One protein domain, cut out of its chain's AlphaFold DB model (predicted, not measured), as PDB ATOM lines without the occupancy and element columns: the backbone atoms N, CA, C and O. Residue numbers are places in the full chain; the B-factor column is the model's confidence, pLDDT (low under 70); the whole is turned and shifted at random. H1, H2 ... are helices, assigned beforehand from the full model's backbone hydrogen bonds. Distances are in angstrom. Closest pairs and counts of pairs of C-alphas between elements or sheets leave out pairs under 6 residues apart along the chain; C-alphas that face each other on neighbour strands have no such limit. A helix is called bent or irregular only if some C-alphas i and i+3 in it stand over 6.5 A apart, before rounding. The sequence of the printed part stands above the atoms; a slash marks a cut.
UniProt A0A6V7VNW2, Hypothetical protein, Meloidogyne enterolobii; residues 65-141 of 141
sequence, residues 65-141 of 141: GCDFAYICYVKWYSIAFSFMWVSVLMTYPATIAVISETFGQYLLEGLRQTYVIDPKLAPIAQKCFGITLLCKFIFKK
ATOM      1  N   GLY A  65     -30.397  23.080  12.920       85.31
ATOM      2  CA  GLY A  65     -29.337  22.067  12.784       85.31
ATOM      3  C   GLY A  65     -28.012  22.538  12.174       85.31
ATOM      4  O   GLY A  65     -27.099  21.724  12.065       85.31
ATOM      5  N   CYS A  66     -27.882  23.820  11.805       87.38
ATOM      6  CA  CYS A  66     -26.654  24.399  11.234       87.38
ATOM      7  C   CYS A  66     -26.136  23.567  10.043       87.38
ATOM      8  O   CYS A  66     -26.898  23.287   9.119       87.38
ATOM      9  N   ASP A  67     -24.879  23.119  10.083       90.38
ATOM     10  CA  ASP A  67     -24.207  22.359   9.022       90.38
ATOM     11  C   ASP A  67     -25.000  21.134   8.560       90.38
ATOM     12  O   ASP A  67     -25.125  20.872   7.363       90.38
ATOM     13  N   PHE A  68     -25.596  20.401   9.504       91.62
ATOM     14  CA  PHE A  68     -26.397  19.225   9.181       91.62
ATOM     15  C   PHE A  68     -27.663  19.601   8.399       91.62
ATOM     16  O   PHE A  68     -28.001  18.940   7.414       91.62
ATOM     17  N   ALA A  69     -28.336  20.685   8.799       91.75
ATOM     18  CA  ALA A  69     -29.533  21.173   8.119       91.75
ATOM     19  C   ALA A  69     -29.211  21.660   6.699       91.75
ATOM     20  O   ALA A  69     -29.955  21.365   5.764       91.75
ATOM     21  N   TYR A  70     -28.067  22.322   6.514       92.81
ATOM     22  CA  TYR A  70     -27.627  22.800   5.203       92.81
ATOM     23  C   TYR A  70     -27.343  21.651   4.226       92.81
ATOM     24  O   TYR A  70     -27.774  21.703   3.075       92.81
ATOM     25  N   ILE A  71     -26.694  20.573   4.679       92.06
ATOM     26  CA  ILE A  71     -26.438  19.397   3.825       92.06
ATOM     27  C   ILE A  71     -27.747  18.642   3.528       92.06
ATOM     28  O   ILE A  71     -27.961  18.173   2.404       92.06
ATOM     29  N   CYS A  72     -28.659  18.560   4.504       91.31
ATOM     30  CA  CYS A  72     -29.983  17.967   4.303       91.31
ATOM     31  C   CYS A  72     -30.836  18.754   3.298       91.31
ATOM     32  O   CYS A  72     -31.578  18.139   2.529       91.31
ATOM     33  N   TYR A  73     -30.699  20.082   3.249       91.31
ATOM     34  CA  TYR A  73     -31.398  20.935   2.283       91.31
ATOM     35  C   TYR A  73     -31.032  20.593   0.826       91.31
ATOM     36  O   TYR A  73     -31.897  20.571  -0.048       91.31
ATOM     37  N   VAL A  74     -29.776  20.208   0.570       92.56
ATOM     38  CA  VAL A  74     -29.286  19.757  -0.754       92.56
ATOM     39  C   VAL A  74     -29.662  18.288  -1.051       92.56
ATOM     40  O   VAL A  74     -29.327  17.747  -2.103       92.56
ATOM     41  N   LYS A  75     -30.413  17.627  -0.154       91.38
ATOM     42  CA  LYS A  75     -30.831  16.210  -0.232       91.38
ATOM     43  C   LYS A  75     -29.670  15.207  -0.214       91.38
ATOM     44  O   LYS A  75     -29.804  14.078  -0.683       91.38
ATOM     45  N   TRP A  76     -28.526  15.588   0.352       93.69
ATOM     46  CA  TRP A  76     -27.338  14.734   0.465       93.69
ATOM     47  C   TRP A  76     -27.297  13.994   1.810       93.69
ATOM     48  O   TRP A  76     -26.357  14.122   2.595       93.69
ATOM     49  N   TYR A  77     -28.334  13.198   2.083       92.94
ATOM     50  CA  TYR A  77     -28.555  12.584   3.399       92.94
ATOM     51  C   TYR A  77     -27.411  11.673   3.869       92.94
ATOM     52  O   TYR A  77     -27.048  11.712   5.042       92.94
ATOM     53  N   SER A  78     -26.792  10.901   2.970       93.38
ATOM     54  CA  SER A  78     -25.665  10.026   3.330       93.38
ATOM     55  C   SER A  78     -24.453  10.819   3.825       93.38
ATOM     56  O   SER A  78     -23.829  10.443   4.813       93.38
ATOM     57  N   ILE A  79     -24.152  11.951   3.181       93.38
ATOM     58  CA  ILE A  79     -23.037  12.828   3.564       93.38
ATOM     59  C   ILE A  79     -23.366  13.552   4.871       93.38
ATOM     60  O   ILE A  79     -22.504  13.645   5.744       93.38
ATOM     61  N   ALA A  80     -24.615  13.996   5.044       92.62
ATOM     62  CA  ALA A  80     -25.075  14.606   6.290       92.62
ATOM     63  C   ALA A  80     -24.913  13.646   7.482       92.62
ATOM     64  O   ALA A  80     -24.419  14.041   8.540       92.62
ATOM     65  N   PHE A  81     -25.263  12.367   7.299       92.44
ATOM     66  CA  PHE A  81     -25.087  11.337   8.321       92.44
ATOM     67  C   PHE A  81     -23.608  11.102   8.657       92.44
ATOM     68  O   PHE A  81     -23.234  11.123   9.831       92.44
ATOM     69  N   SER A  82     -22.746  10.942   7.648       94.25
ATOM     70  CA  SER A  82     -21.302  10.777   7.864       94.25
ATOM     71  C   SER A  82     -20.673  11.990   8.558       94.25
ATOM     72  O   SER A  82     -19.858  11.819   9.464       94.25
ATOM     73  N   PHE A  83     -21.079  13.209   8.190       91.69
ATOM     74  CA  PHE A  83     -20.625  14.439   8.840       91.69
ATOM     75  C   PHE A  83     -21.011  14.474  10.324       91.69
ATOM     76  O   PHE A  83     -20.175  14.776  11.182       91.69
ATOM     77  N   MET A  84     -22.260  14.119  10.642       92.44
ATOM     78  CA  MET A  84     -22.738  14.087  12.024       92.44
ATOM     79  C   MET A  84     -22.002  13.025  12.848       92.44
ATOM     80  O   MET A  84     -21.600  13.297  13.979       92.44
ATOM     81  N   TRP A  85     -21.746  11.853  12.264       93.62
ATOM     82  CA  TRP A  85     -20.992  10.774  12.902       93.62
ATOM     83  C   TRP A  85     -19.566  11.195  13.276       93.62
ATOM     84  O   TRP A  85     -19.159  11.039  14.427       93.62
ATOM     85  N   VAL A  86     -18.822  11.783  12.330       94.06
ATOM     86  CA  VAL A  86     -17.452  12.272  12.575       94.06
ATOM     87  C   VAL A  86     -17.455  13.390  13.614       94.06
ATOM     88  O   VAL A  86     -16.635  13.383  14.533       94.06
ATOM     89  N   SER A  87     -18.408  14.317  13.518       89.69
ATOM     90  CA  SER A  87     -18.516  15.425  14.466       89.69
ATOM     91  C   SER A  87     -18.720  14.916  15.893       89.69
ATOM     92  O   SER A  87     -17.963  15.290  16.790       89.69
ATOM     93  N   VAL A  88     -19.692  14.019  16.098       90.69
ATOM     94  CA  VAL A  88     -20.057  13.463  17.414       90.69
ATOM     95  C   VAL A  88     -18.967  12.565  17.991       90.69
ATOM     96  O   VAL A  88     -18.643  12.700  19.169       90.69
ATOM     97  N   LEU A  89     -18.388  11.667  17.192       91.56
ATOM     98  CA  LEU A  89     -17.455  10.663  17.712       91.56
ATOM     99  C   LEU A  89     -15.994  11.100  17.738       91.56
ATOM    100  O   LEU A  89     -15.230  10.557  18.531       91.56
ATOM    101  N   MET A  90     -15.589  12.044  16.889       91.88
ATOM    102  CA  MET A  90     -14.197  12.496  16.826       91.88
ATOM    103  C   MET A  90     -14.064  13.938  17.305       91.88
ATOM    104  O   MET A  90     -13.326  14.194  18.254       91.88
ATOM    105  N   THR A  91     -14.790  14.877  16.700       89.88
ATOM    106  CA  THR A  91     -14.543  16.314  16.910       89.88
ATOM    107  C   THR A  91     -14.880  16.780  18.327       89.88
ATOM    108  O   THR A  91     -14.039  17.393  18.993       89.88
ATOM    109  N   TYR A  92     -16.085  16.478  18.824       88.19
ATOM    110  CA  TYR A  92     -16.498  16.875  20.177       88.19
ATOM    111  C   TYR A  92     -15.606  16.285  21.285       88.19
ATOM    112  O   TYR A  92     -15.077  17.066  22.083       88.19
ATOM    113  N   PRO A  93     -15.366  14.958  21.356       89.38
ATOM    114  CA  PRO A  93     -14.508  14.400  22.399       89.38
ATOM    115  C   PRO A  93     -13.057  14.872  22.279       89.38
ATOM    116  O   PRO A  93     -12.438  15.145  23.306       89.38
ATOM    117  N   ALA A  94     -12.522  15.044  21.062       89.25
ATOM    118  CA  ALA A  94     -11.177  15.588  20.875       89.25
ATOM    119  C   ALA A  94     -11.059  17.016  21.430       89.25
ATOM    120  O   ALA A  94     -10.086  17.334  22.111       89.25
ATOM    121  N   THR A  95     -12.072  17.857  21.211       88.62
ATOM    122  CA  THR A  95     -12.081  19.236  21.725       88.62
ATOM    123  C   THR A  95     -12.064  19.257  23.254       88.62
ATOM    124  O   THR A  95     -11.246  19.951  23.857       88.62
ATOM    125  N   ILE A  96     -12.913  18.449  23.900       86.38
ATOM    126  CA  ILE A  96     -12.955  18.357  25.369       86.38
ATOM    127  C   ILE A  96     -11.637  17.779  25.911       86.38
ATOM    128  O   ILE A  96     -11.140  18.241  26.940       86.38
ATOM    129  N   ALA A  97     -11.034  16.812  25.211       85.50
ATOM    130  CA  ALA A  97      -9.749  16.233  25.588       85.50
ATOM    131  C   ALA A  97      -8.616  17.267  25.572       85.50
ATOM    132  O   ALA A  97      -7.890  17.374  26.561       85.50
ATOM    133  N   VAL A  98      -8.516  18.079  24.515       85.44
ATOM    134  CA  VAL A  98      -7.507  19.148  24.412       85.44
ATOM    135  C   VAL A  98      -7.688  20.186  25.520       85.44
ATOM    136  O   VAL A  98      -6.709  20.585  26.154       85.44
ATOM    137  N   ILE A  99      -8.927  20.602  25.808       86.12
ATOM    138  CA  ILE A  99      -9.203  21.563  26.887       86.12
ATOM    139  C   ILE A  99      -8.815  20.971  28.251       86.12
ATOM    140  O   ILE A  99      -8.162  21.646  29.048       86.12
ATOM    141  N   SER A 100      -9.175  19.710  28.509       84.44
ATOM    142  CA  SER A 100      -8.846  19.007  29.757       84.44
ATOM    143  C   SER A 100      -7.333  18.843  29.945       84.44
ATOM    144  O   SER A 100      -6.803  19.099  31.027       84.44
ATOM    145  N   GLU A 101      -6.614  18.474  28.883       82.88
ATOM    146  CA  GLU A 101      -5.156  18.347  28.910       82.88
ATOM    147  C   GLU A 101      -4.480  19.694  29.182       82.88
ATOM    148  O   GLU A 101      -3.600  19.787  30.041       82.88
ATOM    149  N   THR A 102      -4.933  20.745  28.502       84.81
ATOM    150  CA  THR A 102      -4.414  22.107  28.672       84.81
ATOM    151  C   THR A 102      -4.629  22.609  30.097       84.81
ATOM    152  O   THR A 102      -3.722  23.170  30.707       84.81
ATOM    153  N   PHE A 103      -5.811  22.365  30.668       83.94
ATOM    154  CA  PHE A 103      -6.084  22.692  32.065       83.94
ATOM    155  C   PHE A 103      -5.112  21.976  33.018       83.94
ATOM    156  O   PHE A 103      -4.558  22.606  33.919       83.94
ATOM    157  N   GLY A 104      -4.856  20.684  32.787       82.00
ATOM    158  CA  GLY A 104      -3.881  19.912  33.561       82.00
ATOM    159  C   GLY A 104      -2.457  20.473  33.471       82.00
ATOM    160  O   GLY A 104      -1.770  20.538  34.489       82.00
ATOM    161  N   GLN A 105      -2.032  20.920  32.284       82.31
ATOM    162  CA  GLN A 105      -0.722  21.550  32.067       82.31
ATOM    163  C   GLN A 105      -0.569  22.839  32.878       82.31
ATOM    164  O   GLN A 105       0.390  22.976  33.637       82.31
ATOM    165  N   TYR A 106      -1.530  23.762  32.766       85.44
ATOM    166  CA  TYR A 106      -1.458  25.039  33.480       85.44
ATOM    167  C   TYR A 106      -1.571  24.881  34.995       85.44
ATOM    168  O   TYR A 106      -0.875  25.577  35.735       85.44
ATOM    169  N   LEU A 107      -2.406  23.951  35.470       84.69
ATOM    170  CA  LEU A 107      -2.520  23.667  36.898       84.69
ATOM    171  C   LEU A 107      -1.196  23.144  37.468       84.69
ATOM    172  O   LEU A 107      -0.763  23.590  38.530       84.69
ATOM    173  N   LEU A 108      -0.545  22.216  36.761       81.31
ATOM    174  CA  LEU A 108       0.723  21.639  37.199       81.31
ATOM    175  C   LEU A 108       1.850  22.677  37.203       81.31
ATOM    176  O   LEU A 108       2.624  22.720  38.160       81.31
ATOM    177  N   GLU A 109       1.918  23.527  36.176       82.88
ATOM    178  CA  GLU A 109       2.918  24.597  36.103       82.88
ATOM    179  C   GLU A 109       2.741  25.606  37.250       82.88
ATOM    180  O   GLU A 109       3.721  26.003  37.877       82.88
ATOM    181  N   GLY A 110       1.495  25.937  37.611       84.56
ATOM    182  CA  GLY A 110       1.206  26.752  38.796       84.56
ATOM    183  C   GLY A 110       1.628  26.077  40.107       84.56
ATOM    184  O   GLY A 110       2.258  26.701  40.958       84.56
ATOM    185  N   LEU A 111       1.346  24.780  40.275       83.88
ATOM    186  CA  LEU A 111       1.726  24.028  41.481       83.88
ATOM    187  C   LEU A 111       3.244  23.855  41.629       83.88
ATOM    188  O   LEU A 111       3.751  23.827  42.754       83.88
ATOM    189  N   ARG A 112       3.975  23.781  40.513       78.94
ATOM    190  CA  ARG A 112       5.440  23.677  40.494       78.94
ATOM    191  C   ARG A 112       6.130  24.882  41.143       78.94
ATOM    192  O   ARG A 112       7.239  24.736  41.646       78.94
ATOM    193  N   GLN A 113       5.483  26.051  41.172       80.44
ATOM    194  CA  GLN A 113       6.015  27.231  41.864       80.44
ATOM    195  C   GLN A 113       6.040  27.059  43.394       80.44
ATOM    196  O   GLN A 113       6.871  27.669  44.060       80.44
ATOM    197  N   THR A 114       5.163  26.213  43.943       80.56
ATOM    198  CA  THR A 114       4.995  26.018  45.393       80.56
ATOM    199  C   THR A 114       5.586  24.692  45.884       80.56
ATOM    200  O   THR A 114       5.972  24.588  47.047       80.56
ATOM    201  N   TYR A 115       5.674  23.670  45.025       76.19
ATOM    202  CA  TYR A 115       6.128  22.326  45.395       76.19
ATOM    203  C   TYR A 115       7.169  21.773  44.409       76.19
ATOM    204  O   TYR A 115       7.007  21.875  43.193       76.19
ATOM    205  N   VAL A 116       8.223  21.126  44.924       73.44
ATOM    206  CA  VAL A 116       9.232  20.435  44.101       73.44
ATOM    207  C   VAL A 116       8.639  19.114  43.611       73.44
ATOM    208  O   VAL A 116       8.686  18.090  44.290       73.44
ATOM    209  N   ILE A 117       8.020  19.152  42.433       68.56
ATOM    210  CA  ILE A 117       7.455  17.969  41.782       68.56
ATOM    211  C   ILE A 117       8.580  17.214  41.069       68.56
ATOM    212  O   ILE A 117       9.314  17.787  40.262       68.56
ATOM    213  N   ASP A 118       8.690  15.916  41.350       72.88
ATOM    214  CA  ASP A 118       9.663  15.033  40.714       72.88
ATOM    215  C   ASP A 118       9.429  14.990  39.185       72.88
ATOM    216  O   ASP A 118       8.305  14.711  38.739       72.88
ATOM    217  N   PRO A 119      10.450  15.261  38.346       68.38
ATOM    218  CA  PRO A 119      10.284  15.427  36.899       68.38
ATOM    219  C   PRO A 119       9.764  14.170  36.186       68.38
ATOM    220  O   PRO A 119       9.208  14.273  35.092       68.38
ATOM    221  N   LYS A 120       9.891  12.986  36.798       69.94
ATOM    222  CA  LYS A 120       9.325  11.735  36.264       69.94
ATOM    223  C   LYS A 120       7.818  11.604  36.499       69.94
ATOM    224  O   LYS A 120       7.138  10.958  35.705       69.94
ATOM    225  N   LEU A 121       7.291  12.213  37.564       67.44
ATOM    226  CA  LEU A 121       5.875  12.126  37.935       67.44
ATOM    227  C   LEU A 121       5.022  13.206  37.260       67.44
ATOM    228  O   LEU A 121       3.836  12.987  37.034       67.44
ATOM    229  N   ALA A 122       5.626  14.337  36.885       64.62
ATOM    230  CA  ALA A 122       4.965  15.459  36.215       64.62
ATOM    231  C   ALA A 122       4.150  15.075  34.952       64.62
ATOM    232  O   ALA A 122       2.955  15.381  34.908       64.62
ATOM    233  N   PRO A 123       4.701  14.352  33.953       66.38
ATOM    234  CA  PRO A 123       3.942  14.004  32.746       66.38
ATOM    235  C   PRO A 123       2.842  12.965  33.010       66.38
ATOM    236  O   PRO A 123       1.825  12.944  32.317       66.38
ATOM    237  N   ILE A 124       3.028  12.106  34.017       66.94
ATOM    238  CA  ILE A 124       2.040  11.096  34.418       66.94
ATOM    239  C   ILE A 124       0.890  11.781  35.160       66.94
ATOM    240  O   ILE A 124      -0.267  11.542  34.832       66.94
ATOM    241  N   ALA A 125       1.189  12.697  36.086       64.00
ATOM    242  CA  ALA A 125       0.198  13.483  36.813       64.00
ATOM    243  C   ALA A 125      -0.656  14.338  35.865       64.00
ATOM    244  O   ALA A 125      -1.878  14.334  35.987       64.00
ATOM    245  N   GLN A 126      -0.041  14.989  34.872       66.75
ATOM    246  CA  GLN A 126      -0.751  15.761  33.847       66.75
ATOM    247  C   GLN A 126      -1.749  14.892  33.062       66.75
ATOM    248  O   GLN A 126      -2.923  15.246  32.931       66.75
ATOM    249  N   LYS A 127      -1.307  13.720  32.584       66.25
ATOM    250  CA  LYS A 127      -2.162  12.781  31.838       66.25
ATOM    251  C   LYS A 127      -3.251  12.169  32.723       66.25
ATOM    252  O   LYS A 127      -4.400  12.080  32.299       66.25
ATOM    253  N   CYS A 128      -2.929  11.805  33.965       65.94
ATOM    254  CA  CYS A 128      -3.886  11.271  34.932       65.94
ATOM    255  C   CYS A 128      -4.951  12.302  35.329       65.94
ATOM    256  O   CYS A 128      -6.120  11.932  35.430       65.94
ATOM    257  N   PHE A 129      -4.596  13.579  35.504       69.00
ATOM    258  CA  PHE A 129      -5.572  14.642  35.768       69.00
ATOM    259  C   PHE A 129      -6.516  14.845  34.581       69.00
ATOM    260  O   PHE A 129      -7.731  14.868  34.781       69.00
ATOM    261  N   GLY A 130      -5.977  14.908  33.358       64.25
ATOM    262  CA  GLY A 130      -6.776  15.042  32.138       64.25
ATOM    263  C   GLY A 130      -7.762  13.883  31.944       64.25
ATOM    264  O   GLY A 130      -8.946  14.114  31.694       64.25
ATOM    265  N   ILE A 131      -7.302  12.642  32.147       69.19
ATOM    266  CA  ILE A 131      -8.133  11.426  32.070       69.19
ATOM    267  C   ILE A 131      -9.168  11.389  33.201       69.19
ATOM    268  O   ILE A 131     -10.326  11.056  32.959       69.19
ATOM    269  N   THR A 132      -8.799  11.772  34.426       68.50
ATOM    270  CA  THR A 132      -9.733  11.779  35.564       68.50
ATOM    271  C   THR A 132     -10.843  12.808  35.361       68.50
ATOM    272  O   THR A 132     -12.001  12.496  35.624       68.50
ATOM    273  N   LEU A 133     -10.527  14.004  34.851       67.44
ATOM    274  CA  LEU A 133     -11.521  15.026  34.502       67.44
ATOM    275  C   LEU A 133     -12.449  14.561  33.378       67.44
ATOM    276  O   LEU A 133     -13.665  14.683  33.518       67.44
ATOM    277  N   LEU A 134     -11.898  13.970  32.313       65.81
ATOM    278  CA  LEU A 134     -12.686  13.420  31.204       65.81
ATOM    279  C   LEU A 134     -13.624  12.305  31.671       65.81
ATOM    280  O   LEU A 134     -14.818  12.356  31.391       65.81
ATOM    281  N   CYS A 135     -13.126  11.348  32.456       63.34
ATOM    282  CA  CYS A 135     -13.957  10.298  33.042       63.34
ATOM    283  C   CYS A 135     -15.041  10.886  33.956       63.34
ATOM    284  O   CYS A 135     -16.190  10.460  33.909       63.34
ATOM    285  N   LYS A 136     -14.725  11.908  34.759       64.94
ATOM    286  CA  LYS A 136     -15.717  12.532  35.645       64.94
ATOM    287  C   LYS A 136     -16.799  13.299  34.878       64.94
ATOM    288  O   LYS A 136     -17.923  13.343  35.359       64.94
ATOM    289  N   PHE A 137     -16.481  13.874  33.716       63.34
ATOM    290  CA  PHE A 137     -17.446  14.545  32.836       63.34
ATOM    291  C   PHE A 137     -18.284  13.565  32.006       63.34
ATOM    292  O   PHE A 137     -19.468  13.810  31.809       63.34
ATOM    293  N   ILE A 138     -17.700  12.452  31.551       65.50
ATOM    294  CA  ILE A 138     -18.399  11.431  30.753       65.50
ATOM    295  C   ILE A 138     -19.312  10.554  31.629       65.50
ATOM    296  O   ILE A 138     -20.389  10.162  31.186       65.50
ATOM    297  N   PHE A 139     -18.908  10.248  32.868       64.81
ATOM    298  CA  PHE A 139     -19.627   9.311  33.747       64.81
ATOM    299  C   PHE A 139     -20.465   9.968  34.855       64.81
ATOM    300  O   PHE A 139     -21.174   9.254  35.568       64.81
ATOM    301  N   LYS A 140     -20.447  11.301  35.010       51.28
ATOM    302  CA  LYS A 140     -21.470  11.979  35.823       51.28
ATOM    303  C   LYS A 140     -22.777  12.056  35.034       51.28
ATOM    304  O   LYS A 140     -22.974  12.966  34.236       51.28
ATOM    305  N   LYS A 141     -23.643  11.074  35.285       43.41
ATOM    306  CA  LYS A 141     -25.096  11.233  35.163       43.41
ATOM    307  C   LYS A 141     -25.600  12.293  36.139       43.41
ATOM    308  O   LYS A 141     -25.033  12.369  37.255       43.41
TER     309      LYS A 141
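What this domain is: This is residues 65 to 141 of the 141 residues of the protein "Hypothetical protein" of Meloidogyne enterolobii (UniProt A0A6V7VNW2). One long helix, H2, makes the long axis of a rod, bent once but running nearly straight, and a helix folds back on it at each end. The short H1 packs beside arm H2a at one end, and H3 folds back slantwise over arm H2b at the other, while residues 85 to 92 of H2 lie bare between the two helical hairpins. The printed part has 77 residues with three named helices, in the order H1, H2, H3, and no named strand; the class is all helix. The whole is extended, with a radius of gyration of the C-alphas of 18.7 A and spans of 60 by 23 by 18 A.

Where its parts are: Start at Gly 65 and find C-alpha 67 at (-24.207, 22.359, 9.022), where H1, residues 67 to 73, begins. Go on to C-alpha 77 at (-28.555, 12.584, 3.399), the first of H2, residues 77 to 112. By its hydrogen bonds H2 was assigned as one helix, but it is bent: the C-alphas of residues 89 and 92 are 6.8 A apart. Its arm H2a, residues 77 to 89, is 18.2 A long, and its arm H2b, residues 92 to 112, is 30.7 A long; residues 90 and 91 belong to neither. Last comes H3, residues 122 to 139, 25.5 A long, ending at C-alpha 139 at (-19.627, 9.311, 33.747).

How they stand to each other: Look first at H1 and H2a, a helical hairpin: they touch, with the closest C-alphas those of Ile 71 and Ala 80, 5.6 A apart. They run opposite ways at a shallow tilt of 12 degrees. Past the bend, H2b stands to H2a at a shallow tilt of 20 degrees. Then find H2b and H3, the second helical hairpin, which touch with 19 pairs of C-alphas within 8 A; the closest are those of Glu 101 and Gly 130, 4.9 A apart. These two run opposite ways at a steep tilt of 43 degrees. H1 is apart from H2b and from H3, and H2a is apart from H3. In H1, H2a, H2b and H3 every backbone O i to N i+4 pair is within hydrogen-bond range.

The domain as a whole: The two C-alphas farthest apart are those of Lys 75 and Val 116, at 59.9 A. Read from residue 65 to residue 141, the chain's last, and you find no cut. The link from H1 to H2, 3 residues, is tight; that from H2 to H3, 9 residues, is short. The mean pLDDT of the printed part is 80.5, but the model's confidence is under 70 at residue 117 and residues 119 to 141, and H3 has a mean of 66.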